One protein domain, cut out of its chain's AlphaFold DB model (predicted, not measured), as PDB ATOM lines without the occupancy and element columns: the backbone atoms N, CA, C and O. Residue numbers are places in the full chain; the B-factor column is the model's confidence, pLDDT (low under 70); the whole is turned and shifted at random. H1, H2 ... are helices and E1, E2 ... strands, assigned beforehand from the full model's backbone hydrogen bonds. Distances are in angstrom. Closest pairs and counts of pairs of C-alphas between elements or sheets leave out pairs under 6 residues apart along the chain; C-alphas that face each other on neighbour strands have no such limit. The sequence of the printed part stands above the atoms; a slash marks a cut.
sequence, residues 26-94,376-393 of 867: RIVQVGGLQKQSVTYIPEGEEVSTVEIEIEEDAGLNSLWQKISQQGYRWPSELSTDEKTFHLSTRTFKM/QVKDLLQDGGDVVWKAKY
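What this domain is: This is residues 26 to 94 and 376 to 393 of the 867 residues of the protein "RING-type domain-containing protein" of Aaosphaeria arxii CBS 175.79 (UniProt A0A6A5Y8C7). A small, strongly twisted and curled sheet of four strands has helix H1 packed across one face, near the E2 edge. The loop of residues 32 to 49 extends toward one end of the long axis and strand E4 toward the other, and the short helix H2 only grazes the sheet. The printed part has 87 residues, with two named helices and five named strands in the order E1, E2, H1, E3, E4, H2, E5; the sheet is mixed, in the order E2, E1, E5, E3. The class is mixed, helices and strands, with 39 of the 87 residues in named elements, under half. The whole is compact, with a radius of gyration of the C-alphas of 12.9 A, yet its outline is a rod of 46 by 22 by 20 A.

Where its parts are: E1, residues 26 to 31, begins at C-alpha 26 (-36.002, 50.685, 8.009) and is 16.4 A long. E2, residues 50 to 55, is also 16.4 A long. H1, residues 60 to 69, measures 14.3 A from C-alpha 60 (-32.449, 37.814, 8.472). E3 is residues 77 to 79, 6.3 A. E4, residues 90 to 94, is 12.7 A long. H2 is residues 377 to 380, 5.5 A. E5, residues 388 to 392, is 12.8 A long and ends at C-alpha 392 (-18.202, 38.936, 3.009).

How they stand to each other: E1 and E2 form an antiparallel hairpin, with N 28 and O 52 2.9 A apart, within hydrogen-bond range. E1 and E5 are parallel, with N 389 and O 29 at 2.9 A. E5 and E3 are antiparallel, with N 390 and O 79 at 2.9 A. The pairing of E5 is staggered: residues 388 to 390 pair with E1 and 390 to 392 with E3. H1 is on the sheet at a height over the sheet of 8.0 A, only just over E1 with 3 C-alphas, and runs across the strands at 71 degrees to E1 on the local plane. The closest C-alphas of E2 and H1 are those of Ile 54 and Leu 63, 7.2 A apart. E2, H1 and E3 make a split strand-helix-strand unit, two strands of one sheet joined through a helix, with E1 and E5 between them in the sheet, and its crossover is right-handed. H1 and H2 are close but not clearly touching, the C-alphas of Leu 60 and Val 377 being closest at 5.9 A. E4 pairs with no named strand. Every O i to N i+4 pair of H1 is within hydrogen-bond range; H2 is too short for one.

The domain as a whole: The two C-alphas farthest apart, those of Thr 39 and Met 94, are 46.2 A apart. Residues 95 to 375 are not printed, and C-alphas 94 and 376 are 14.9 A apart across the cut. The link from E1 to E2 is long, with 18 residues. The mean pLDDT of the printed part is 75.9, and residues 37 to 48, 82 and 381 to 387 are under 70.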
ATOM      1  N   ARG A  26     -37.343  50.133   7.817       80.81
ATOM      2  CA  ARG A  26     -36.002  50.685   8.009       80.81
ATOM      3  C   ARG A  26     -35.164  50.436   6.768       80.81
ATOM      4  O   ARG A  26     -35.422  49.494   6.023       80.81
ATOM      5  N   ILE A  27     -34.164  51.281   6.564       83.62
ATOM      6  CA  ILE A  27     -33.159  51.098   5.522       83.62
ATOM      7  C   ILE A  27     -31.949  50.434   6.174       83.62
ATOM      8  O   ILE A  27     -31.448  50.924   7.180       83.62
ATOM      9  N   VAL A  28     -31.491  49.317   5.612       83.62
ATOM     10  CA  VAL A  28     -30.204  48.703   5.958       83.62
ATOM     11  C   VAL A  28     -29.208  49.057   4.861       83.62
ATOM     12  O   VAL A  28     -29.470  48.782   3.687       83.62
ATOM     13  N   GLN A  29     -28.076  49.654   5.230       86.12
ATOM     14  CA  GLN A  29     -26.976  49.931   4.308       86.12
ATOM     15  C   GLN A  29     -25.997  48.751   4.288       86.12
ATOM     16  O   GLN A  29     -25.477  48.352   5.330       86.12
ATOM     17  N   VAL A  30     -25.739  48.188   3.105       83.50
ATOM     18  CA  VAL A  30     -24.847  47.032   2.918       83.50
ATOM     19  C   VAL A  30     -23.800  47.337   1.845       83.50
ATOM     20  O   VAL A  30     -24.145  47.580   0.691       83.50
ATOM     21  N   GLY A  31     -22.519  47.323   2.213       83.56
ATOM     22  CA  GLY A  31     -21.387  47.561   1.309       83.56
ATOM     23  C   GLY A  31     -20.677  46.278   0.874       83.56
ATOM     24  O   GLY A  31     -20.724  45.269   1.576       83.56
ATOM     25  N   GLY A  32     -20.006  46.311  -0.283       79.69
ATOM     26  CA  GLY A  32     -19.221  45.176  -0.798       79.69
ATOM     27  C   GLY A  32     -20.049  44.045  -1.425       79.69
ATOM     28  O   GLY A  32     -19.556  42.928  -1.590       79.69
ATOM     29  N   LEU A  33     -21.318  44.296  -1.773       83.75
ATOM     30  CA  LEU A  33     -22.171  43.295  -2.421       83.75
ATOM     31  C   LEU A  33     -21.718  43.008  -3.859       83.75
ATOM     32  O   LEU A  33     -21.581  43.908  -4.689       83.75
ATOM     33  N   GLN A  34     -21.556  41.723  -4.176       80.94
ATOM     34  CA  GLN A  34     -21.161  41.257  -5.506       80.94
ATOM     35  C   GLN A  34     -22.393  40.988  -6.376       80.94
ATOM     36  O   GLN A  34     -23.264  40.202  -5.993       80.94
ATOM     37  N   LYS A  35     -22.463  41.592  -7.568       77.81
ATOM     38  CA  LYS A  35     -23.540  41.336  -8.546       77.81
ATOM     39  C   LYS A  35     -23.587  39.853  -8.941       77.81
ATOM     40  O   LYS A  35     -22.559  39.194  -9.089       77.81
ATOM     41  N   GLN A  36     -24.788  39.323  -9.153       70.12
ATOM     42  CA  GLN A  36     -25.033  37.945  -9.582       70.12
ATOM     43  C   GLN A  36     -24.851  37.808 -11.105       70.12
ATOM     44  O   GLN A  36     -25.803  37.568 -11.846       70.12
ATOM     45  N   SER A  37     -23.618  37.983 -11.592       59.97
ATOM     46  CA  SER A  37     -23.305  37.781 -13.009       59.97
ATOM     47  C   SER A  37     -23.468  36.314 -13.407       59.97
ATOM     48  O   SER A  37     -22.929  35.407 -12.768       59.97
ATOM     49  N   VAL A  38     -24.157  36.072 -14.523       51.41
ATOM     50  CA  VAL A  38     -23.995  34.814 -15.253       51.41
ATOM     51  C   VAL A  38     -22.597  34.831 -15.875       51.41
ATOM     52  O   VAL A  38     -22.226  35.801 -16.535       51.41
ATOM     53  N   THR A  39     -21.849  33.737 -15.716       44.22
ATOM     54  CA  THR A  39     -20.425  33.583 -16.091       44.22
ATOM     55  C   THR A  39     -19.420  34.211 -15.107       44.22
ATOM     56  O   THR A  39     -19.704  35.163 -14.382       44.22
ATOM     57  N   TYR A  40     -18.236  33.594 -15.060       44.00
ATOM     58  CA  TYR A  40     -17.120  33.845 -14.142       44.00
ATOM     59  C   TYR A  40     -16.449  35.203 -14.403       44.00
ATOM     60  O   TYR A  40     -15.933  35.429 -15.497       44.00
ATOM     61  N   ILE A  41     -16.387  36.062 -13.381       44.06
ATOM     62  CA  ILE A  41     -15.592  37.298 -13.372       44.06
ATOM     63  C   ILE A  41     -14.476  37.142 -12.322       44.06
ATOM     64  O   ILE A  41     -14.793  36.898 -11.155       44.06
ATOM     65  N   PRO A  42     -13.186  37.259 -12.686       48.53
ATOM     66  CA  PRO A  42     -12.126  37.505 -11.715       48.53
ATOM     67  C   PRO A  42     -12.183  38.977 -11.279       48.53
ATOM     68  O   PRO A  42     -12.203  39.844 -12.144       48.53
ATOM     69  N   GLU A  43     -12.203  39.236  -9.966       52.50
ATOM     70  CA  GLU A  43     -12.189  40.589  -9.365       52.50
ATOM     71  C   GLU A  43     -13.312  41.506  -9.903       52.50
ATOM     72  O   GLU A  43     -13.140  42.305 -10.819       52.50
ATOM     73  N   GLY A  44     -14.519  41.336  -9.350       49.75
ATOM     74  CA  GLY A  44     -15.719  42.049  -9.800       49.75
ATOM     75  C   GLY A  44     -15.824  43.499  -9.314       49.75
ATOM     76  O   GLY A  44     -15.162  43.905  -8.365       49.75
ATOM     77  N   GLU A  45     -16.732  44.259  -9.936       55.62
ATOM     78  CA  GLU A  45     -17.164  45.569  -9.434       55.62
ATOM     79  C   GLU A  45     -17.766  45.437  -8.024       55.62
ATOM     80  O   GLU A  45     -18.893  44.956  -7.865       55.62
ATOM     81  N   GLU A  46     -17.046  45.898  -7.002       54.88
ATOM     82  CA  GLU A  46     -17.632  46.135  -5.684       54.88
ATOM     83  C   GLU A  46     -18.532  47.374  -5.748       54.88
ATOM     84  O   GLU A  46     -18.077  48.485  -6.028       54.88
ATOM     85  N   VAL A  47     -19.829  47.197  -5.483       59.41
ATOM     86  CA  VAL A  47     -20.736  48.330  -5.271       59.41
ATOM     87  C   VAL A  47     -20.515  48.835  -3.845       59.41
ATOM     88  O   VAL A  47     -20.630  48.065  -2.889       59.41
ATOM     89  N   SER A  48     -20.170  50.119  -3.712       63.62
ATOM     90  CA  SER A  48     -19.690  50.715  -2.457       63.62
ATOM     91  C   SER A  48     -20.674  50.551  -1.298       63.62
ATOM     92  O   SER A  48     -20.291  50.019  -0.258       63.62
ATOM     93  N   THR A  49     -21.937  50.935  -1.506       78.19
ATOM     94  CA  THR A  49     -23.046  50.736  -0.562       78.19
ATOM     95  C   THR A  49     -24.359  50.564  -1.327       78.19
ATOM     96  O   THR A  49     -24.595  51.243  -2.326       78.19
ATOM     97  N   VAL A  50     -25.226  49.672  -0.847       83.25
ATOM     98  CA  VAL A  50     -26.588  49.434  -1.341       83.25
ATOM     99  C   VAL A  50     -27.574  49.635  -0.192       83.25
ATOM    100  O   VAL A  50     -27.331  49.174   0.920       83.25
ATOM    101  N   GLU A  51     -28.691  50.307  -0.465       85.25
ATOM    102  CA  GLU A  51     -29.746  50.574   0.515       85.25
ATOM    103  C   GLU A  51     -30.921  49.601   0.350       85.25
ATOM    104  O   GLU A  51     -31.452  49.417  -0.751       85.25
ATOM    105  N   ILE A  52     -31.343  48.966   1.447       84.75
ATOM    106  CA  ILE A  52     -32.412  47.959   1.437       84.75
ATOM    107  C   ILE A  52     -33.498  48.335   2.447       84.75
ATOM    108  O   ILE A  52     -33.331  48.147   3.650       84.75
ATOM    109  N   GLU A  53     -34.637  48.832   1.951       86.94
ATOM    110  CA  GLU A  53     -35.852  49.030   2.754       86.94
ATOM    111  C   GLU A  53     -36.442  47.664   3.157       86.94
ATOM    112  O   GLU A  53     -36.752  46.830   2.299       86.94
ATOM    113  N   ILE A  54     -36.637  47.414   4.450       86.56
ATOM    114  CA  ILE A  54     -37.204  46.173   4.998       86.56
ATOM    115  C   ILE A  54     -37.886  46.436   6.353       86.56
ATOM    116  O   ILE A  54     -37.609  47.432   7.013       86.56
ATOM    117  N   GLU A  55     -38.824  45.578   6.749       86.44
ATOM    118  CA  GLU A  55     -39.495  45.661   8.052       86.44
ATOM    119  C   GLU A  55     -38.538  45.234   9.171       86.44
ATOM    120  O   GLU A  55     -37.861  44.212   9.048       86.44
ATOM    121  N   GLU A  56     -38.481  45.992  10.267       83.31
ATOM    122  CA  GLU A  56     -37.493  45.759  11.331       83.31
ATOM    123  C   GLU A  56     -37.728  44.440  12.101       83.31
ATOM    124  O   GLU A  56     -36.785  43.827  12.599       83.31
ATOM    125  N   ASP A  57     -38.963  43.930  12.102       81.94
ATOM    126  CA  ASP A  57     -39.327  42.617  12.649       81.94
ATOM    127  C   ASP A  57     -39.073  41.424  11.703       81.94
ATOM    128  O   ASP A  57     -39.215  40.272  12.123       81.94
ATOM    129  N   ALA A  58     -38.679  41.642  10.445       83.62
ATOM    130  CA  ALA A  58     -38.399  40.540   9.524       83.62
ATOM    131  C   ALA A  58     -37.145  39.752   9.955       83.62
ATOM    132  O   ALA A  58     -36.155  40.339  10.383       83.62
ATOM    133  N   GLY A  59     -37.151  38.422   9.816       83.44
ATOM    134  CA  GLY A  59     -35.966  37.589  10.081       83.44
ATOM    135  C   GLY A  59     -34.859  37.792   9.036       83.44
ATOM    136  O   GLY A  59     -35.156  38.126   7.888       83.44
ATOM    137  N   LEU A  60     -33.587  37.532   9.378       83.88
ATOM    138  CA  LEU A  60     -32.449  37.814   8.472       83.88
ATOM    139  C   LEU A  60     -32.555  37.149   7.087       83.88
ATOM    140  O   LEU A  60     -32.091  37.708   6.095       83.88
ATOM    141  N   ASN A  61     -33.230  36.001   6.979       85.06
ATOM    142  CA  ASN A  61     -33.528  35.358   5.693       85.06
ATOM    143  C   ASN A  61     -34.249  36.303   4.709       85.06
ATOM    144  O   ASN A  61     -33.929  36.318   3.524       85.06
ATOM    145  N   SER A  62     -35.150  37.162   5.189       86.81
ATOM    146  CA  SER A  62     -35.824  38.165   4.359       86.81
ATOM    147  C   SER A  62     -34.863  39.245   3.839       86.81
ATOM    148  O   SER A  62     -35.030  39.705   2.710       86.81
ATOM    149  N   LEU A  63     -33.824  39.613   4.600       86.50
ATOM    150  CA  LEU A  63     -32.774  40.536   4.144       86.50
ATOM    151  C   LEU A  63     -31.908  39.889   3.051       86.50
ATOM    152  O   LEU A  63     -31.729  40.479   1.985       86.50
ATOM    153  N   TRP A  64     -31.456  38.647   3.253       87.44
ATOM    154  CA  TRP A  64     -30.723  37.875   2.236       87.44
ATOM    155  C   TRP A  64     -31.553  37.651   0.958       87.44
ATOM    156  O   TRP A  64     -31.035  37.752  -0.157       87.44
ATOM    157  N   GLN A  65     -32.862  37.418   1.087       86.81
ATOM    158  CA  GLN A  65     -33.772  37.347  -0.058       86.81
ATOM    159  C   GLN A  65     -33.862  38.683  -0.805       86.81
ATOM    160  O   GLN A  65     -33.747  38.675  -2.030       86.81
ATOM    161  N   LYS A  66     -33.982  39.828  -0.113       87.62
ATOM    162  CA  LYS A  66     -33.975  41.149  -0.772       87.62
ATOM    163  C   LYS A  66     -32.650  41.463  -1.473       87.62
ATOM    164  O   LYS A  66     -32.683  41.962  -2.596       87.62
ATOM    165  N   ILE A  67     -31.509  41.095  -0.882       86.69
ATOM    166  CA  ILE A  67     -30.180  41.191  -1.523       86.69
ATOM    167  C   ILE A  67     -30.180  40.455  -2.880       86.69
ATOM    168  O   ILE A  67     -29.749  41.013  -3.889       86.69
ATOM    169  N   SER A  68     -30.731  39.237  -2.944       84.81
ATOM    170  CA  SER A  68     -30.815  38.479  -4.206       84.81
ATOM    171  C   SER A  68     -31.874  39.006  -5.177       84.81
ATOM    172  O   SER A  68     -31.627  39.028  -6.380       84.81
ATOM    173  N   GLN A  69     -33.013  39.510  -4.690       85.81
ATOM    174  CA  GLN A  69     -34.035  40.155  -5.531       85.81
ATOM    175  C   GLN A  69     -33.510  41.421  -6.228       85.81
ATOM    176  O   GLN A  69     -33.923  41.712  -7.348       85.81
ATOM    177  N   GLN A  70     -32.567  42.138  -5.608       84.94
ATOM    178  CA  GLN A  70     -31.844  43.257  -6.229       84.94
ATOM    179  C   GLN A  70     -30.690  42.813  -7.159       84.94
ATOM    180  O   GLN A  70     -29.997  43.659  -7.720       84.94
ATOM    181  N   GLY A  71     -30.484  41.505  -7.361       80.56
ATOM    182  CA  GLY A  71     -29.499  40.962  -8.300       80.56
ATOM    183  C   GLY A  71     -28.093  40.751  -7.730       80.56
ATOM    184  O   GLY A  71     -27.137  40.696  -8.507       80.56
ATOM    185  N   TYR A  72     -27.935  40.623  -6.408       84.38
ATOM    186  CA  TYR A  72     -26.645  40.367  -5.754       84.38
ATOM    187  C   TYR A  72     -26.517  38.931  -5.222       84.38
ATOM    188  O   TYR A  72     -27.488  38.281  -4.833       84.38
ATOM    189  N   ARG A  73     -25.280  38.425  -5.163       81.69
ATOM    190  CA  ARG A  73     -24.951  37.126  -4.560       81.69
ATOM    191  C   ARG A  73     -25.189  37.168  -3.049       81.69
ATOM    192  O   ARG A  73     -24.769  38.120  -2.393       81.69
ATOM    193  N   TRP A  74     -25.747  36.094  -2.486       84.00
ATOM    194  CA  TRP A  74     -25.851  35.907  -1.032       84.00
ATOM    195  C   TRP A  74     -24.466  35.957  -0.360       84.00
ATOM    196  O   TRP A  74     -23.616  35.130  -0.708       84.00
ATOM    197  N   PRO A  75     -24.223  36.881   0.590       84.88
ATOM    198  CA  PRO A  75     -23.015  36.864   1.404       84.88
ATOM    199  C   PRO A  75     -23.053  35.705   2.407       84.88
ATOM    200  O   PRO A  75     -24.123  35.230   2.794       84.88
ATOM    201  N   SER A  76     -21.883  35.249   2.848       81.19
ATOM    202  CA  SER A  76     -21.770  34.239   3.913       81.19
ATOM    203  C   SER A  76     -21.889  34.853   5.305       81.19
ATOM    204  O   SER A  76     -22.367  34.197   6.230       81.19
ATOM    205  N   GLU A  77     -21.502  36.119   5.442       85.56
ATOM    206  CA  GLU A  77     -21.730  36.929   6.633       85.56
ATOM    207  C   GLU A  77     -21.855  38.414   6.261       85.56
ATOM    208  O   GLU A  77     -21.280  38.876   5.270       85.56
ATOM    209  N   LEU A  78     -22.613  39.147   7.071       85.62
ATOM    210  CA  LEU A  78     -22.585  40.603   7.150       85.62
ATOM    211  C   LEU A  78     -21.861  40.974   8.444       85.62
ATOM    212  O   LEU A  78     -22.193  40.433   9.499       85.62
ATOM    213  N   SER A  79     -20.896  41.889   8.394       84.19
ATOM    214  CA  SER A  79     -20.161  42.306   9.593       84.19
ATOM    215  C   SER A  79     -19.903  43.804   9.662       84.19
ATOM    216  O   SER A  79     -19.561  44.425   8.653       84.19
ATOM    217  N   THR A  80     -19.978  44.353  10.866       81.81
ATOM    218  CA  THR A  80     -19.355  45.628  11.239       81.81
ATOM    219  C   THR A  80     -17.952  45.361  11.790       81.81
ATOM    220  O   THR A  80     -17.445  44.242  11.709       81.81
ATOM    221  N   ASP A  81     -17.319  46.383  12.363       72.50
ATOM    222  CA  ASP A  81     -16.041  46.229  13.064       72.50
ATOM    223  C   ASP A  81     -16.216  45.692  14.509       72.50
ATOM    224  O   ASP A  81     -15.228  45.399  15.174       72.50
ATOM    225  N   GLU A  82     -17.465  45.493  14.967       68.62
ATOM    226  CA  GLU A  82     -17.810  44.963  16.302       68.62
ATOM    227  C   GLU A  82     -18.630  43.654  16.282       68.62
ATOM    228  O   GLU A  82     -18.578  42.880  17.239       68.62
ATOM    229  N   LYS A  83     -19.420  43.389  15.228       75.75
ATOM    230  CA  LYS A  83     -20.385  42.271  15.175       75.75
ATOM    231  C   LYS A  83     -20.413  41.582  13.813       75.75
ATOM    232  O   LYS A  83     -20.262  42.229  12.782       75.75
ATOM    233  N   THR A  84     -20.731  40.287  13.814       81.44
ATOM    234  CA  THR A  84     -20.915  39.466  12.604       81.44
ATOM    235  C   THR A  84     -22.230  38.691  12.672       81.44
ATOM    236  O   THR A  84     -22.503  38.009  13.659       81.44
ATOM    237  N   PHE A  85     -23.025  38.756  11.602       80.44
ATOM    238  CA  PHE A  85     -24.274  38.016  11.433       80.44
ATOM    239  C   PHE A  85     -24.229  37.121  10.187       80.44
ATOM    240  O   PHE A  85     -23.906  37.559   9.083       80.44
ATOM    241  N   HIS A  86     -24.633  35.867  10.361       82.56
ATOM    242  CA  HIS A  86     -24.933  34.913   9.300       82.56
ATOM    243  C   HIS A  86     -26.452  34.779   9.132       82.56
ATOM    244  O   HIS A  86     -27.218  35.085  10.045       82.56
ATOM    245  N   LEU A  87     -26.886  34.200   8.010       78.31
ATOM    246  CA  LEU A  87     -28.286  33.844   7.731       78.31
ATOM    247  C   LEU A  87     -28.985  33.082   8.881       78.31
ATOM    248  O   LEU A  87     -30.192  33.216   9.076       78.31
ATOM    249  N   SER A  88     -28.225  32.266   9.615       75.94
ATOM    250  CA  SER A  88     -28.675  31.419  10.724       75.94
ATOM    251  C   SER A  88     -28.246  31.917  12.111       75.94
ATOM    252  O   SER A  88     -28.439  31.188  13.087       75.94
ATOM    253  N   THR A  89     -27.673  33.125  12.225       79.12
ATOM    254  CA  THR A  89     -27.325  33.701  13.532       79.12
ATOM    255  C   THR A  89     -28.570  33.788  14.408       79.12
ATOM    256  O   THR A  89     -29.652  34.191  13.969       79.12
ATOM    257  N   ARG A  90     -28.399  33.372  15.664       75.00
ATOM    258  CA  ARG A  90     -29.423  33.473  16.693       75.00
ATOM    259  C   ARG A  90     -29.009  34.500  17.725       75.00
ATOM    260  O   ARG A  90     -27.939  34.393  18.317       75.00
ATOM    261  N   THR A  91     -29.888  35.453  17.965       70.88
ATOM    262  CA  THR A  91     -29.784  36.409  19.060       70.88
ATOM    263  C   THR A  91     -30.301  35.772  20.337       70.88
ATOM    264  O   THR A  91     -31.394  35.201  20.377       70.88
ATOM    265  N   PHE A  92     -29.507  35.905  21.394       71.06
ATOM    266  CA  PHE A  92     -29.951  35.689  22.760       71.06
ATOM    267  C   PHE A  92     -31.072  36.683  23.094       71.06
ATOM    268  O   PHE A  92     -30.892  37.890  22.920       71.06
ATOM    269  N   LYS A  93     -32.211  36.196  23.593       73.19
ATOM    270  CA  LYS A  93     -33.269  37.046  24.153       73.19
ATOM    271  C   LYS A  93     -33.646  36.567  25.551       73.19
ATOM    272  O   LYS A  93     -33.808  35.377  25.799       73.19
ATOM    273  N   MET A  94     -33.799  37.514  26.471       74.12
ATOM    274  CA  MET A  94     -34.355  37.258  27.800       74.12
ATOM    275  C   MET A  94     -35.850  36.950  27.691       74.12
ATOM    276  O   MET A  94     -36.567  37.657  26.979       74.12
ATOM    277  N   GLN A 376     -33.663  39.145  13.907       85.12
ATOM    278  CA  GLN A 376     -34.531  40.016  13.128       85.12
ATOM    279  C   GLN A 376     -33.714  41.213  12.623       85.12
ATOM    280  O   GLN A 376     -32.646  41.510  13.159       85.12
ATOM    281  N   VAL A 377     -34.177  41.921  11.592       81.44
ATOM    282  CA  VAL A 377     -33.410  43.037  11.011       81.44
ATOM    283  C   VAL A 377     -33.135  44.136  12.043       81.44
ATOM    284  O   VAL A 377     -32.043  44.697  12.044       81.44
ATOM    285  N   LYS A 378     -34.054  44.389  12.981       80.75
ATOM    286  CA  LYS A 378     -33.840  45.311  14.108       80.75
ATOM    287  C   LYS A 378     -32.609  44.985  14.955       80.75
ATOM    288  O   LYS A 378     -32.039  45.899  15.538       80.75
ATOM    289  N   ASP A 379     -32.151  43.735  14.983       77.06
ATOM    290  CA  ASP A 379     -30.952  43.331  15.724       77.06
ATOM    291  C   ASP A 379     -29.647  43.789  15.032       77.06
ATOM    292  O   ASP A 379     -28.609  43.867  15.684       77.06
ATOM    293  N   LEU A 380     -29.714  44.184  13.748       73.81
ATOM    294  CA  LEU A 380     -28.663  44.918  13.021       73.81
ATOM    295  C   LEU A 380     -28.788  46.451  13.175       73.81
ATOM    296  O   LEU A 380     -27.917  47.182  12.708       73.81
ATOM    297  N   LEU A 381     -29.871  46.948  13.787       69.44
ATOM    298  CA  LEU A 381     -30.199  48.380  13.895       69.44
ATOM    299  C   LEU A 381     -30.072  48.933  15.324       69.44
ATOM    300  O   LEU A 381     -30.253  50.132  15.536       69.44
ATOM    301  N   GLN A 382     -29.746  48.088  16.309       58.66
ATOM    302  CA  GLN A 382     -29.538  48.513  17.702       58.66
ATOM    303  C   GLN A 382     -28.308  49.429  17.876       58.66
ATOM    304  O   GLN A 382     -28.212  50.124  18.883       58.66
ATOM    305  N   ASP A 383     -27.407  49.472  16.888       54.22
ATOM    306  CA  ASP A 383     -26.136  50.216  16.923       54.22
ATOM    307  C   ASP A 383     -26.234  51.648  16.355       54.22
ATOM    308  O   ASP A 383     -25.224  52.306  16.111       54.22
ATOM    309  N   GLY A 384     -27.458  52.146  16.153       50.66
ATOM    310  CA  GLY A 384     -27.733  53.415  15.478       50.66
ATOM    311  C   GLY A 384     -28.071  53.220  13.997       50.66
ATOM    312  O   GLY A 384     -27.628  52.273  13.353       50.66
ATOM    313  N   GLY A 385     -28.907  54.110  13.452       55.34
ATOM    314  CA  GLY A 385     -29.568  53.908  12.153       55.34
ATOM    315  C   GLY A 385     -28.681  54.000  10.905       55.34
ATOM    316  O   GLY A 385     -29.171  53.706   9.820       55.34
ATOM    317  N   ASP A 386     -27.409  54.380  11.050       59.62
ATOM    318  CA  ASP A 386     -26.513  54.778   9.950       59.62
ATOM    319  C   ASP A 386     -25.282  53.849   9.803       59.62
ATOM    320  O   ASP A 386     -24.215  54.256   9.341       59.62
ATOM    321  N   VAL A 387     -25.397  52.589  10.240       69.62
ATOM    322  CA  VAL A 387     -24.294  51.612  10.228       69.62
ATOM    323  C   VAL A 387     -24.238  50.834   8.906       69.62
ATOM    324  O   VAL A 387     -25.153  50.081   8.567       69.62
ATOM    325  N   VAL A 388     -23.121  50.961   8.179       80.12
ATOM    326  CA  VAL A 388     -22.859  50.219   6.932       80.12
ATOM    327  C   VAL A 388     -22.328  48.815   7.232       80.12
ATOM    328  O   VAL A 388     -21.196  48.638   7.693       80.12
ATOM    329  N   TRP A 389     -23.121  47.799   6.903       84.75
ATOM    330  CA  TRP A 389     -22.762  46.389   7.056       84.75
ATOM    331  C   TRP A 389     -21.885  45.914   5.894       84.75
ATOM    332  O   TRP A 389     -22.282  45.995   4.732       84.75
ATOM    333  N   LYS A 390     -20.690  45.392   6.183       85.62
ATOM    334  CA  LYS A 390     -19.741  44.916   5.164       85.62
ATOM    335  C   LYS A 390     -20.074  43.467   4.805       85.62
ATOM    336  O   LYS A 390     -20.032  42.588   5.669       85.62
ATOM    337  N   ALA A 391     -20.418  43.215   3.546       84.62
ATOM    338  CA  ALA A 391     -20.680  41.879   3.029       84.62
ATOM    339  C   ALA A 391     -19.375  41.106   2.797       84.62
ATOM    340  O   ALA A 391     -18.434  41.617   2.194       84.62
ATOM    341  N   LYS A 392     -19.331  39.846   3.239       83.88
ATOM    342  CA  LYS A 392     -18.202  38.936   3.009       83.88
ATOM    343  C   LYS A 392     -18.656  37.658   2.313       83.88
ATOM    344  O   LYS A 392     -19.754  37.142   2.535       83.88
ATOM    345  N   TYR A 393     -17.758  37.116   1.501       81.88
ATOM    346  CA  TYR A 393     -17.944  35.897   0.720       81.88
ATOM    347  C   TYR A 393     -16.801  34.912   1.011       81.88
ATOM    348  O   TYR A 393     -15.724  35.347   1.428       81.88
TER     349      TYR A 393